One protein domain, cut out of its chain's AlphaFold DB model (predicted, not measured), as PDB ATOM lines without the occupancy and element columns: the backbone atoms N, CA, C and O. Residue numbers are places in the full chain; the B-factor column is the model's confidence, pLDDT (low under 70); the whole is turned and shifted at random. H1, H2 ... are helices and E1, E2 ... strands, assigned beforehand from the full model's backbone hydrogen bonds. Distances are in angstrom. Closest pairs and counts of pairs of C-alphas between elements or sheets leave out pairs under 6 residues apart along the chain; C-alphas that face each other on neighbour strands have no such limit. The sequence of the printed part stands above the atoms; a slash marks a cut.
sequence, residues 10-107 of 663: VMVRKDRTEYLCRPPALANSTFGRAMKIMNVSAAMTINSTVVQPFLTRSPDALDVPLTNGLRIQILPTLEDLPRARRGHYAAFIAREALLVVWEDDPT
ATOM      1  N   VAL A  10     145.974 132.816 121.590       87.12
ATOM      2  CA  VAL A  10     145.346 132.895 120.265       87.12
ATOM      3  C   VAL A  10     144.207 131.885 120.182       87.12
ATOM      4  O   VAL A  10     144.324 130.753 120.665       87.12
ATOM      5  N   MET A  11     143.109 132.289 119.552       88.38
ATOM      6  CA  MET A  11     141.952 131.454 119.266       88.38
ATOM      7  C   MET A  11     141.625 131.509 117.780       88.38
ATOM      8  O   MET A  11     141.609 132.583 117.190       88.38
ATOM      9  N   VAL A  12     141.343 130.355 117.183       86.88
ATOM     10  CA  VAL A  12     140.887 130.239 115.794       86.88
ATOM     11  C   VAL A  12     139.675 129.322 115.759       86.88
ATOM     12  O   VAL A  12     139.698 128.223 116.313       86.88
ATOM     13  N   ARG A  13     138.603 129.776 115.127       84.88
ATOM     14  CA  ARG A  13     137.351 129.045 114.970       84.88
ATOM     15  C   ARG A  13     137.559 127.876 114.007       84.88
ATOM     16  O   ARG A  13     138.070 128.053 112.906       84.88
ATOM     17  N   LYS A  14     137.177 126.676 114.441       80.62
ATOM     18  CA  LYS A  14     137.135 125.467 113.606       80.62
ATOM     19  C   LYS A  14     135.712 125.199 113.118       80.62
ATOM     20  O   LYS A  14     135.536 124.874 111.954       80.62
ATOM     21  N   ASP A  15     134.735 125.394 114.003       70.94
ATOM     22  CA  ASP A  15     133.293 125.330 113.744       70.94
ATOM     23  C   ASP A  15     132.568 126.370 114.618       70.94
ATOM     24  O   ASP A  15     133.153 126.897 115.565       70.94
ATOM     25  N   ARG A  16     131.282 126.657 114.354       64.56
ATOM     26  CA  ARG A  16     130.487 127.680 115.081       64.56
ATOM     27  C   ARG A  16     130.567 127.582 116.610       64.56
ATOM     28  O   ARG A  16     130.513 128.592 117.303       64.56
ATOM     29  N   THR A  17     130.705 126.370 117.142       66.44
ATOM     30  CA  THR A  17     130.782 126.105 118.586       66.44
ATOM     31  C   THR A  17     132.176 125.669 119.053       66.44
ATOM     32  O   THR A  17     132.423 125.606 120.261       66.44
ATOM     33  N   GLU A  18     133.107 125.403 118.127       79.06
ATOM     34  CA  GLU A  18     134.421 124.819 118.409       79.06
ATOM     35  C   GLU A  18     135.556 125.779 118.016       79.06
ATOM     36  O   GLU A  18     135.744 126.115 116.847       79.06
ATOM     37  N   TYR A  19     136.360 126.181 119.004       83.12
ATOM     38  CA  TYR A  19     137.540 127.028 118.815       83.12
ATOM     39  C   TYR A  19     138.811 126.259 119.174       83.12
ATOM     40  O   TYR A  19     138.929 125.691 120.263       83.12
ATOM     41  N   LEU A  20     139.795 126.300 118.284       86.56
ATOM     42  CA  LEU A  20     141.163 125.883 118.548       86.56
ATOM     43  C   LEU A  20     141.866 126.993 119.329       86.56
ATOM     44  O   LEU A  20     141.972 128.121 118.859       86.56
ATOM     45  N   CYS A  21     142.342 126.673 120.530       85.94
ATOM     46  CA  CYS A  21     142.923 127.650 121.448       85.94
ATOM     47  C   CYS A  21     144.372 127.293 121.780       85.94
ATOM     48  O   CYS A  21     144.690 126.131 122.065       85.94
ATOM     49  N   ARG A  22     145.251 128.295 121.820       85.38
ATOM     50  CA  ARG A  22     146.617 128.149 122.323       85.38
ATOM     51  C   ARG A  22     146.935 129.302 123.282       85.38
ATOM     52  O   ARG A  22     146.993 130.434 122.814       85.38
ATOM     53  N   PRO A  23     147.178 129.035 124.581       85.44
ATOM     54  CA  PRO A  23     147.183 127.733 125.264       85.44
ATOM     55  C   PRO A  23     145.772 127.110 125.423       85.44
ATOM     56  O   PRO A  23     144.781 127.835 125.421       85.44
ATOM     57  N   PRO A  24     145.640 125.775 125.599       79.56
ATOM     58  CA  PRO A  24     144.331 125.100 125.661       79.56
ATOM     59  C   PRO A  24     143.419 125.566 126.807       79.56
ATOM     60  O   PRO A  24     142.198 125.491 126.695       79.56
ATOM     61  N   ALA A  25     144.003 126.071 127.899       79.31
ATOM     62  CA  ALA A  25     143.271 126.608 129.047       79.31
ATOM     63  C   ALA A  25     142.410 127.840 128.699       79.31
ATOM     64  O   ALA A  25     141.428 128.119 129.387       79.31
ATOM     65  N   LEU A  26     142.725 128.525 127.594       81.75
ATOM     66  CA  LEU A  26     142.034 129.728 127.138       81.75
ATOM     67  C   LEU A  26     140.587 129.451 126.687       81.75
ATOM     68  O   LEU A  26     139.740 130.333 126.796       81.75
ATOM     69  N   ALA A  27     140.258 128.224 126.267       76.88
ATOM     70  CA  ALA A  27     138.921 127.865 125.777       76.88
ATOM     71  C   ALA A  27     137.794 128.065 126.813       76.88
ATOM     72  O   ALA A  27     136.645 128.314 126.438       76.88
ATOM     73  N   ASN A  28     138.135 127.955 128.105       79.00
ATOM     74  CA  ASN A  28     137.218 128.108 129.242       79.00
ATOM     75  C   ASN A  28     137.390 129.450 129.973       79.00
ATOM     76  O   ASN A  28     136.754 129.675 131.001       79.00
ATOM     77  N   SER A  29     138.268 130.323 129.477       84.12
ATOM     78  CA  SER A  29     138.499 131.642 130.064       84.12
ATOM     79  C   SER A  29     137.368 132.626 129.750       84.12
ATOM     80  O   SER A  29     136.532 132.386 128.872       84.12
ATOM     81  N   THR A  30     137.367 133.774 130.434       82.62
ATOM     82  CA  THR A  30     136.484 134.906 130.110       82.62
ATOM     83  C   THR A  30     136.662 135.356 128.662       82.62
ATOM     84  O   THR A  30     135.665 135.544 127.967       82.62
ATOM     85  N   PHE A  31     137.909 135.407 128.182       83.69
ATOM     86  CA  PHE A  31     138.245 135.692 126.788       83.69
ATOM     87  C   PHE A  31     137.635 134.657 125.833       83.69
ATOM     88  O   PHE A  31     136.945 135.019 124.885       83.69
ATOM     89  N   GLY A  32     137.791 133.362 126.125       81.81
ATOM     90  CA  GLY A  32     137.249 132.299 125.278       81.81
ATOM     91  C   GLY A  32     135.724 132.274 125.208       81.81
ATOM     92  O   GLY A  32     135.154 131.974 124.157       81.81
ATOM     93  N   ARG A  33     135.047 132.641 126.300       83.94
ATOM     94  CA  ARG A  33     133.594 132.845 126.310       83.94
ATOM     95  C   ARG A  33     133.195 134.071 125.490       83.94
ATOM     96  O   ARG A  33     132.250 133.976 124.714       83.94
ATOM     97  N   ALA A  34     133.916 135.182 125.623       82.69
ATOM     98  CA  ALA A  34     133.633 136.393 124.863       82.69
ATOM     99  C   ALA A  34     133.806 136.187 123.350       82.69
ATOM    100  O   ALA A  34     132.925 136.567 122.587       82.69
ATOM    101  N   MET A  35     134.867 135.492 122.924       83.38
ATOM    102  CA  MET A  35     135.098 135.142 121.514       83.38
ATOM    103  C   MET A  35     133.970 134.297 120.922       83.38
ATOM    104  O   MET A  35     133.542 134.542 119.797       83.38
ATOM    105  N   LYS A  36     133.445 133.335 121.692       81.69
ATOM    106  CA  LYS A  36     132.295 132.523 121.271       81.69
ATOM    107  C   LYS A  36     131.030 133.360 121.085       81.69
ATOM    108  O   LYS A  36     130.299 133.109 120.139       81.69
ATOM    109  N   ILE A  37     130.790 134.334 121.966       80.69
ATOM    110  CA  ILE A  37     129.628 135.234 121.876       80.69
ATOM    111  C   ILE A  37     129.775 136.186 120.681       80.69
ATOM    112  O   ILE A  37     128.823 136.371 119.935       80.69
ATOM    113  N   MET A  38     130.972 136.741 120.462       75.44
ATOM    114  CA  MET A  38     131.258 137.624 119.323       75.44
ATOM    115  C   MET A  38     131.289 136.897 117.968       75.44
ATOM    116  O   MET A  38     131.219 137.552 116.931       75.44
ATOM    117  N   ASN A  39     131.416 135.565 117.979       78.25
ATOM    118  CA  ASN A  39     131.477 134.700 116.799       78.25
ATOM    119  C   ASN A  39     132.559 135.114 115.777       78.25
ATOM    120  O   ASN A  39     132.309 135.159 114.574       78.25
ATOM    121  N   VAL A  40     133.768 135.431 116.255       81.50
ATOM    122  CA  VAL A  40     134.901 135.833 115.400       81.50
ATOM    123  C   VAL A  40     135.676 134.629 114.859       81.50
ATOM    124  O   VAL A  40     135.822 133.616 115.541       81.50
ATOM    125  N   SER A  41     136.217 134.726 113.643       82.88
ATOM    126  CA  SER A  41     136.975 133.620 113.036       82.88
ATOM    127  C   SER A  41     138.334 133.399 113.692       82.88
ATOM    128  O   SER A  41     138.721 132.255 113.924       82.88
ATOM    129  N   ALA A  42     139.073 134.460 113.998       87.19
ATOM    130  CA  ALA A  42     140.354 134.363 114.677       87.19
ATOM    131  C   ALA A  42     140.579 135.569 115.590       87.19
ATOM    132  O   ALA A  42     140.173 136.681 115.275       87.19
ATOM    133  N   ALA A  43     141.232 135.354 116.728       89.50
ATOM    134  CA  ALA A  43     141.567 136.419 117.659       89.50
ATOM    135  C   ALA A  43     142.858 136.130 118.410       89.50
ATOM    136  O   ALA A  43     143.178 134.981 118.723       89.50
ATOM    137  N   MET A  44     143.589 137.187 118.738       90.12
ATOM    138  CA  MET A  44     144.795 137.127 119.541       90.12
ATOM    139  C   MET A  44     144.832 138.246 120.570       90.12
ATOM    140  O   MET A  44     144.311 139.339 120.372       90.12
ATOM    141  N   THR A  45     145.485 137.951 121.682       89.38
ATOM    142  CA  THR A  45     145.807 138.923 122.725       89.38
ATOM    143  C   THR A  45     147.280 139.282 122.610       89.38
ATOM    144  O   THR A  45     148.132 138.420 122.389       89.38
ATOM    145  N   ILE A  46     147.572 140.569 122.723       86.06
ATOM    146  CA  ILE A  46     148.896 141.147 122.553       86.06
ATOM    147  C   ILE A  46     149.223 141.890 123.840       86.06
ATOM    148  O   ILE A  46     148.550 142.848 124.226       86.06
ATOM    149  N   ASN A  47     150.277 141.428 124.500       84.88
ATOM    150  CA  ASN A  47     150.880 142.105 125.632       84.88
ATOM    151  C   ASN A  47     152.121 142.842 125.120       84.88
ATOM    152  O   ASN A  47     153.164 142.231 124.899       84.88
ATOM    153  N   SER A  48     151.977 144.141 124.856       76.00
ATOM    154  CA  SER A  48     153.066 144.993 124.377       76.00
ATOM    155  C   SER A  48     153.425 146.025 125.444       76.00
ATOM    156  O   SER A  48     152.557 146.585 126.120       76.00
ATOM    157  N   THR A  49     154.720 146.314 125.580       72.25
ATOM    158  CA  THR A  49     155.264 147.286 126.547       72.25
ATOM    159  C   THR A  49     154.790 148.718 126.289       72.25
ATOM    160  O   THR A  49     154.965 149.591 127.137       72.25
ATOM    161  N   VAL A  50     154.178 148.951 125.128       69.94
ATOM    162  CA  VAL A  50     153.650 150.233 124.656       69.94
ATOM    163  C   VAL A  50     152.235 150.508 125.192       69.94
ATOM    164  O   VAL A  50     151.862 151.663 125.400       69.94
ATOM    165  N   VAL A  51     151.460 149.457 125.481       70.81
ATOM    166  CA  VAL A  51     150.039 149.555 125.864       70.81
ATOM    167  C   VAL A  51     149.869 150.035 127.308       70.81
ATOM    168  O   VAL A  51     149.078 150.938 127.581       70.81
ATOM    169  N   GLN A  52     150.660 149.486 128.236       70.38
ATOM    170  CA  GLN A  52     150.615 149.843 129.662       70.38
ATOM    171  C   GLN A  52     150.862 151.344 129.933       70.38
ATOM    172  O   GLN A  52     150.057 151.958 130.644       70.38
ATOM    173  N   PRO A  53     151.919 151.981 129.382       68.06
ATOM    174  CA  PRO A  53     152.165 153.409 129.577       68.06
ATOM    175  C   PRO A  53     151.054 154.300 129.020       68.06
ATOM    176  O   PRO A  53     150.776 155.346 129.605       68.06
ATOM    177  N   PHE A  54     150.425 153.904 127.909       69.62
ATOM    178  CA  PHE A  54     149.357 154.681 127.285       69.62
ATOM    179  C   PHE A  54     148.098 154.700 128.159       69.62
ATOM    180  O   PHE A  54     147.617 155.772 128.522       69.62
ATOM    181  N   LEU A  55     147.620 153.522 128.577       70.94
ATOM    182  CA  LEU A  55     146.431 153.394 129.430       70.94
ATOM    183  C   LEU A  55     146.616 154.079 130.794       70.94
ATOM    184  O   LEU A  55     145.679 154.652 131.338       70.94
ATOM    185  N   THR A  56     147.845 154.084 131.324       68.12
ATOM    186  CA  THR A  56     148.165 154.782 132.583       68.12
ATOM    187  C   THR A  56     148.158 156.307 132.426       68.12
ATOM    188  O   THR A  56     147.864 157.027 133.378       68.12
ATOM    189  N   ARG A  57     148.503 156.821 131.238       65.69
ATOM    190  CA  ARG A  57     148.573 158.264 130.958       65.69
ATOM    191  C   ARG A  57     147.193 158.887 130.738       65.69
ATOM    192  O   ARG A  57     147.025 160.061 131.059       65.69
ATOM    193  N   SER A  58     146.231 158.107 130.244       61.59
ATOM    194  CA  SER A  58     144.873 158.563 129.926       61.59
ATOM    195  C   SER A  58     143.810 157.614 130.506       61.59
ATOM    196  O   SER A  58     143.177 156.882 129.747       61.59
ATOM    197  N   PRO A  59     143.599 157.605 131.836       60.72
ATOM    198  CA  PRO A  59     142.685 156.664 132.494       60.72
ATOM    199  C   PRO A  59     141.203 156.888 132.151       60.72
ATOM    200  O   PRO A  59     140.424 155.944 132.227       60.72
ATOM    201  N   ASP A  60     140.830 158.108 131.747       59.69
ATOM    202  CA  ASP A  60     139.452 158.482 131.390       59.69
ATOM    203  C   ASP A  60     139.180 158.427 129.871       59.69
ATOM    204  O   ASP A  60     138.101 158.809 129.418       59.69
ATOM    205  N   ALA A  61     140.154 157.996 129.060       61.12
ATOM    206  CA  ALA A  61     139.961 157.887 127.616       61.12
ATOM    207  C   ALA A  61     139.053 156.694 127.277       61.12
ATOM    208  O   ALA A  61     139.264 155.580 127.756       61.12
ATOM    209  N   LEU A  62     138.055 156.934 126.425       65.69
ATOM    210  CA  LEU A  62     137.149 155.900 125.907       65.69
ATOM    211  C   LEU A  62     137.721 155.210 124.655       65.69
ATOM    212  O   LEU A  62     137.309 154.105 124.303       65.69
ATOM    213  N   ASP A  63     138.674 155.857 123.987       70.75
ATOM    214  CA  ASP A  63     139.280 155.437 122.731       70.75
ATOM    215  C   ASP A  63     140.754 155.878 122.610       70.75
ATOM    216  O   ASP A  63     141.202 156.858 123.209       70.75
ATOM    217  N   VAL A  64     141.533 155.127 121.825       72.12
ATOM    218  CA  VAL A  64     142.938 155.399 121.495       72.12
ATOM    219  C   VAL A  64     143.034 155.928 120.062       72.12
ATOM    220  O   VAL A  64     142.752 155.162 119.136       72.12
ATOM    221  N   PRO A  65     143.461 157.185 119.839       66.62
ATOM    222  CA  PRO A  65     143.677 157.715 118.497       66.62
ATOM    223  C   PRO A  65     144.983 157.183 117.873       66.62
ATOM    224  O   PRO A  65     146.044 157.179 118.497       66.62
ATOM    225  N   LEU A  66     144.910 156.762 116.614       70.31
ATOM    226  CA  LEU A  66     146.020 156.357 115.745       70.31
ATOM    227  C   LEU A  66     146.358 157.478 114.747       70.31
ATOM    228  O   LEU A  66     145.546 158.367 114.491       70.31
ATOM    229  N   THR A  67     147.535 157.399 114.116       54.41
ATOM    230  CA  THR A  67     148.104 158.428 113.219       54.41
ATOM    231  C   THR A  67     147.198 158.858 112.049       54.41
ATOM    232  O   THR A  67     147.341 159.970 111.551       54.41
ATOM    233  N   ASN A  68     146.238 158.022 111.628       54.38
ATOM    234  CA  ASN A  68     145.350 158.282 110.480       54.38
ATOM    235  C   ASN A  68     143.947 158.794 110.875       54.38
ATOM    236  O   ASN A  68     143.021 158.717 110.071       54.38
ATOM    237  N   GLY A  69     143.744 159.251 112.117       55.44
ATOM    238  CA  GLY A  69     142.416 159.644 112.617       55.44
ATOM    239  C   GLY A  69     141.508 158.465 112.990       55.44
ATOM    240  O   GLY A  69     140.366 158.671 113.392       55.44
ATOM    241  N   LEU A  70     142.025 157.237 112.890       63.22
ATOM    242  CA  LEU A  70     141.382 156.008 113.354       63.22
ATOM    243  C   LEU A  70     141.450 155.936 114.888       63.22
ATOM    244  O   LEU A  70     142.437 156.349 115.488       63.22
ATOM    245  N   ARG A  71     140.420 155.393 115.527       71.75
ATOM    246  CA  ARG A  71     140.228 155.305 116.974       71.75
ATOM    247  C   ARG A  71     139.900 153.865 117.333       71.75
ATOM    248  O   ARG A  71     138.972 153.287 116.777       71.75
ATOM    249  N   ILE A  72     140.653 153.291 118.265       80.50
ATOM    250  CA  ILE A  72     140.383 151.951 118.801       80.50
ATOM    251  C   ILE A  72     139.742 152.096 120.178       80.50
ATOM    252  O   ILE A  72     140.266 152.799 121.034       80.50
ATOM    253  N   GLN A  73     138.635 151.400 120.409       82.12
ATOM    254  CA  GLN A  73     137.925 151.405 121.691       82.12
ATOM    255  C   GLN A  73     138.767 150.908 122.883       82.12
ATOM    256  O   GLN A  73     139.559 149.965 122.765       82.12
ATOM    257  N   ILE A  74     138.527 151.502 124.053       81.62
ATOM    258  CA  ILE A  74     139.028 151.040 125.350       81.62
ATOM    259  C   ILE A  74     137.851 150.463 126.140       81.62
ATOM    260  O   ILE A  74     136.833 151.119 126.345       81.62
ATOM    261  N   LEU A  75     137.996 149.225 126.605       83.06
ATOM    262  CA  LEU A  75     137.023 148.531 127.437       83.06
ATOM    263  C   LEU A  75     137.556 148.386 128.868       83.06
ATOM    264  O   LEU A  75     138.747 148.113 129.051       83.06
ATOM    265  N   PRO A  76     136.702 148.516 129.900       79.38
ATOM    266  CA  PRO A  76     137.138 148.388 131.288       79.38
ATOM    267  C   PRO A  76     137.686 146.993 131.607       79.38
ATOM    268  O   PRO A  76     138.720 146.872 132.267       79.38
ATOM    269  N   THR A  77     136.996 145.944 131.142       83.00
ATOM    270  CA  THR A  77     137.318 144.547 131.458       83.00
ATOM    271  C   THR A  77     137.118 143.607 130.269       83.00
ATOM    272  O   THR A  77     136.372 143.899 129.335       83.00
ATOM    273  N   LEU A  78     137.729 142.418 130.334       81.56
ATOM    274  CA  LEU A  78     137.497 141.328 129.372       81.56
ATOM    275  C   LEU A  78     136.038 140.832 129.323       81.56
ATOM    276  O   LEU A  78     135.661 140.152 128.371       81.56
ATOM    277  N   GLU A  79     135.218 141.125 130.335       81.50
ATOM    278  CA  GLU A  79     133.796 140.752 130.346       81.50
ATOM    279  C   GLU A  79     132.946 141.665 129.460       81.50
ATOM    280  O   GLU A  79     131.901 141.235 128.978       81.50
ATOM    281  N   ASP A  80     133.424 142.881 129.188       79.50
ATOM    282  CA  ASP A  80     132.761 143.859 128.322       79.50
ATOM    283  C   ASP A  80     133.062 143.628 126.836       79.50
ATOM    284  O   ASP A  80     132.462 144.255 125.967       79.50
ATOM    285  N   LEU A  81     133.963 142.697 126.524       81.50
ATOM    286  CA  LEU A  81     134.392 142.389 125.165       81.50
ATOM    287  C   LEU A  81     133.249 141.972 124.213       81.50
ATOM    288  O   LEU A  81     133.260 142.423 123.074       81.50
ATOM    289  N   PRO A  82     132.213 141.213 124.630       80.31
ATOM    290  CA  PRO A  82     131.039 140.962 123.787       80.31
ATOM    291  C   PRO A  82     130.278 142.224 123.362       80.31
ATOM    292  O   PRO A  82     129.506 142.172 122.413       80.31
ATOM    293  N   ARG A  83     130.474 143.344 124.068       73.38
ATOM    294  CA  ARG A  83     129.866 144.648 123.767       73.38
ATOM    295  C   ARG A  83     130.769 145.516 122.886       73.38
ATOM    296  O   ARG A  83     130.408 146.654 122.593       73.38
ATOM    297  N   ALA A  84     131.944 145.012 122.507       77.31
ATOM    298  CA  ALA A  84     132.889 145.714 121.657       77.31
ATOM    299  C   ALA A  84     132.296 145.958 120.264       77.31
ATOM    300  O   ALA A  84     131.610 145.104 119.700       77.31
ATOM    301  N   ARG A  85     132.636 147.099 119.661       72.06
ATOM    302  CA  ARG A  85     132.374 147.364 118.244       72.06
ATOM    303  C   ARG A  85     133.215 146.407 117.408       72.06
ATOM    304  O   ARG A  85     134.437 146.553 117.355       72.06
ATOM    305  N   ARG A  86     132.580 145.402 116.795       74.31
ATOM    306  CA  ARG A  86     133.276 144.342 116.048       74.31
ATOM    307  C   ARG A  86     134.057 144.892 114.849       74.31
ATOM    308  O   ARG A  86     135.140 144.376 114.582       74.31
ATOM    309  N   GLY A  87     133.571 145.942 114.180       68.75
ATOM    310  CA  GLY A  87     134.227 146.518 113.001       68.75
ATOM    311  C   GLY A  87     135.491 147.331 113.299       68.75
ATOM    312  O   GLY A  87     136.232 147.650 112.372       68.75
ATOM    313  N   HIS A  88     135.824 147.583 114.573       73.31
ATOM    314  CA  HIS A  88     137.148 148.097 114.961       73.31
ATOM    315  C   HIS A  88     138.254 147.046 114.823       73.31
ATOM    316  O   HIS A  88     139.428 147.405 114.774       73.31
ATOM    317  N   TYR A  89     137.903 145.753 114.797       82.31
ATOM    318  CA  TYR A  89     138.837 144.617 114.777       82.31
ATOM    319  C   TYR A  89     139.851 144.569 115.934       82.31
ATOM    320  O   TYR A  89     140.719 143.696 115.975       82.31
ATOM    321  N   ALA A  90     139.744 145.491 116.889       85.56
ATOM    322  CA  ALA A  90     140.606 145.583 118.044       85.56
ATOM    323  C   ALA A  90     139.917 146.291 119.217       85.56
ATOM    324  O   ALA A  90     139.009 147.109 119.040       85.56
ATOM    325  N   ALA A  91     140.371 145.975 120.427       87.06
ATOM    326  CA  ALA A  91     139.984 146.646 121.660       87.06
ATOM    327  C   ALA A  91     141.130 146.611 122.674       87.06
ATOM    328  O   ALA A  91     141.771 145.576 122.873       87.06
ATOM    329  N   PHE A  92     141.355 147.726 123.360       86.19
ATOM    330  CA  PHE A  92     142.234 147.771 124.524       86.19
ATOM    331  C   PHE A  92     141.457 147.426 125.779       86.19
ATOM    332  O   PHE A  92     140.368 147.947 125.985       86.19
ATOM    333  N   ILE A  93     142.027 146.598 126.647       86.06
ATOM    334  CA  ILE A  93     141.422 146.265 127.932       86.06
ATOM    335  C   ILE A  93     142.183 146.982 129.039       86.06
ATOM    336  O   ILE A  93     143.357 146.698 129.273       86.06
ATOM    337  N   ALA A  94     141.510 147.908 129.718       79.06
ATOM    338  CA  ALA A  94     142.121 148.794 130.700       79.06
ATOM    339  C   ALA A  94     142.657 148.038 131.925       79.06
ATOM    340  O   ALA A  94     143.795 148.260 132.337       79.06
ATOM    341  N   ARG A  95     141.861 147.123 132.500       80.75
ATOM    342  CA  ARG A  95     142.220 146.401 133.733       80.75
ATOM    343  C   ARG A  95     143.394 145.443 133.545       80.75
ATOM    344  O   ARG A  95     144.279 145.388 134.396       80.75
ATOM    345  N   GLU A  96     143.386 144.669 132.469       80.12
ATOM    346  CA  GLU A  96     144.433 143.694 132.163       80.12
ATOM    347  C   GLU A  96     145.614 144.312 131.389       80.12
ATOM    348  O   GLU A  96     146.666 143.683 131.294       80.12
ATOM    349  N   ALA A  97     145.463 145.543 130.884       81.25
ATOM    350  CA  ALA A  97     146.425 146.251 130.039       81.25
ATOM    351  C   ALA A  97     146.853 145.448 128.796       81.25
ATOM    352  O   ALA A  97     148.032 145.403 128.437       81.25
ATOM    353  N   LEU A  98     145.878 144.807 128.148       86.38
ATOM    354  CA  LEU A  98     146.067 143.966 126.963       86.38
ATOM    355  C   LEU A  98     145.406 144.599 125.740       86.38
ATOM    356  O   LEU A  98     144.340 145.202 125.846       86.38
ATOM    357  N   LEU A  99     146.011 144.405 124.571       86.81
ATOM    358  CA  LEU A  99     145.371 144.670 123.287       86.81
ATOM    359  C   LEU A  99     144.781 143.362 122.757       86.81
ATOM    360  O   LEU A  99     145.491 142.374 122.588       86.81
ATOM    361  N   VAL A 100     143.483 143.348 122.494       88.69
ATOM    362  CA  VAL A 100     142.801 142.238 121.831       88.69
ATOM    363  C   VAL A 100     142.601 142.616 120.371       88.69
ATOM    364  O   VAL A 100     142.049 143.675 120.098       88.69
ATOM    365  N   VAL A 101     143.021 141.755 119.446       89.12
ATOM    366  CA  VAL A 101     142.821 141.920 117.998       89.12
ATOM    367  C   VAL A 101     142.091 140.697 117.465       89.12
ATOM    368  O   VAL A 101     142.432 139.571 117.827       89.12
ATOM    369  N   TRP A 102     141.099 140.899 116.605       90.31
ATOM    370  CA  TRP A 102     140.392 139.824 115.914       90.31
ATOM    371  C   TRP A 102     140.337 140.067 114.410       90.31
ATOM    372  O   TRP A 102     140.539 141.182 113.936       90.31
ATOM    373  N   GLU A 103     140.095 138.995 113.663       85.44
ATOM    374  CA  GLU A 103     139.935 139.019 112.215       85.44
ATOM    375  C   GLU A 103     138.939 137.942 111.755       85.44
ATOM    376  O   GLU A 103     138.841 136.866 112.356       85.44
ATOM    377  N   ASP A 104     138.225 138.230 110.672       79.69
ATOM    378  CA  ASP A 104     137.366 137.303 109.945       79.69
ATOM    379  C   ASP A 104     138.181 136.357 109.037       79.69
ATOM    380  O   ASP A 104     137.824 135.179 108.939       79.69
ATOM    381  N   ASP A 105     139.300 136.809 108.447       78.81
ATOM    382  CA  ASP A 105     140.302 135.966 107.779       78.81
ATOM    383  C   ASP A 105     141.489 135.661 108.724       78.81
ATOM    384  O   ASP A 105     142.296 136.545 109.044       78.81
ATOM    385  N   PRO A 106     141.671 134.395 109.155       81.88
ATOM    386  CA  PRO A 106     142.768 134.008 110.040       81.88
ATOM    387  C   PRO A 106     144.164 134.314 109.484       81.88
ATOM    388  O   PRO A 106     145.111 134.427 110.265       81.88
ATOM    389  N   THR A 107     144.317 134.419 108.160       84.88
ATOM    390  CA  THR A 107     145.614 134.694 107.524       84.88
ATOM    391  C   THR A 107     146.067 136.140 107.716       84.88
ATOM    392  O   THR A 107     147.267 136.382 107.826       84.88
TER     393      THR A 107
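Overview. This is residues 10 to 107 of the 663 residues of the protein "Glyco_trans_2-like domain-containing protein" of Monilinia fructigena (UniProt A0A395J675). One long, strongly twisted sheet of seven strands runs the length of the domain, with H1 and H2 covering one face at its E2, E1, E3 end, H3 near the other end, and the loop of residues 76 to 89 folded over the sheet near E6. The printed part has 98 residues, with three named helices and seven named strands in the order E1 E2 H1 H2 E3 H3 E4 E5 E6 E7. The sheet is mixed, in the order E2 E1 E3 E7 E6 E5 E4, and the class is mixed, helices and strands. The whole is compact, with a radius of gyration of the C-alphas of 13.3 A, and only just elongated, spanning 39 by 26 by 22 A.

Arrangement. E1, residues 10 to 15, forms a hairpin with the edge strand E2, residues 18 to 22; N 12 and O 20 are 2.9 A apart, within hydrogen-bond range. H1, residues 24 to 28, is on the sheet over E2, at a height of 7.3 A on a local plane fitted to just 6 C-alphas; the closest C-alphas, of Cys 21 and Ala 27, are 5.9 A apart. H2, residues 30 to 38, is on the same face over E1 and E3, residues 42 to 46, at a height of 9.1 A, slantwise to the strands at 42 degrees to E1 on the local plane. E2, H1 H2 and E3 form a split strand-helix-strand unit, two strands running the same way with E1 between them, and its crossover is left-handed. E3 is antiparallel to E1, with N 11 and O 43 at 2.8 A, and to E7, residues 98 to 103, with N 44 and O 101 at 2.8 A. H3, residues 51 to 57, is on the sheet but only just over none of its strands; its closest C-alpha pair with E7 is Val 51 and Leu 98, 6.9 A. E4, residues 63 to 65, forms a hairpin with E5, residues 71 to 75; N 64 and O 72 are 2.8 A apart. E5 is staggered, pairing through residues 74 to 75 with the parallel E6, residues 90 to 93, where N 75 and O 92 are 2.8 A apart. E6 and E7 form a hairpin, with N 91 and O 100 at 2.9 A. In H2 and H3 every O i to N i+4 pair is within hydrogen-bond range; H1 has 0 of 1, and 1 of 2 O i to N i+3 pairs.

Along the chain. E1 begins at C-alpha 10 (145.346, 132.895, 120.265) and is 15.7 A long; E2 is 13.2 A, H2 12.3 A, E3 13.5 A and E5 12.9 A. E7 is 16.7 A and ends at C-alpha 103 (139.935, 139.019, 112.215).

Size, cuts and confidence. The C-alphas farthest apart, of Asp 15 and Arg 57, are 40.2 A apart. The printed part has no cut, and the link from E5 to E6 is long. Mean pLDDT of the printed part is 78.0; 18 residues are under 70, among them residues 56 to 62 and 67 to 70.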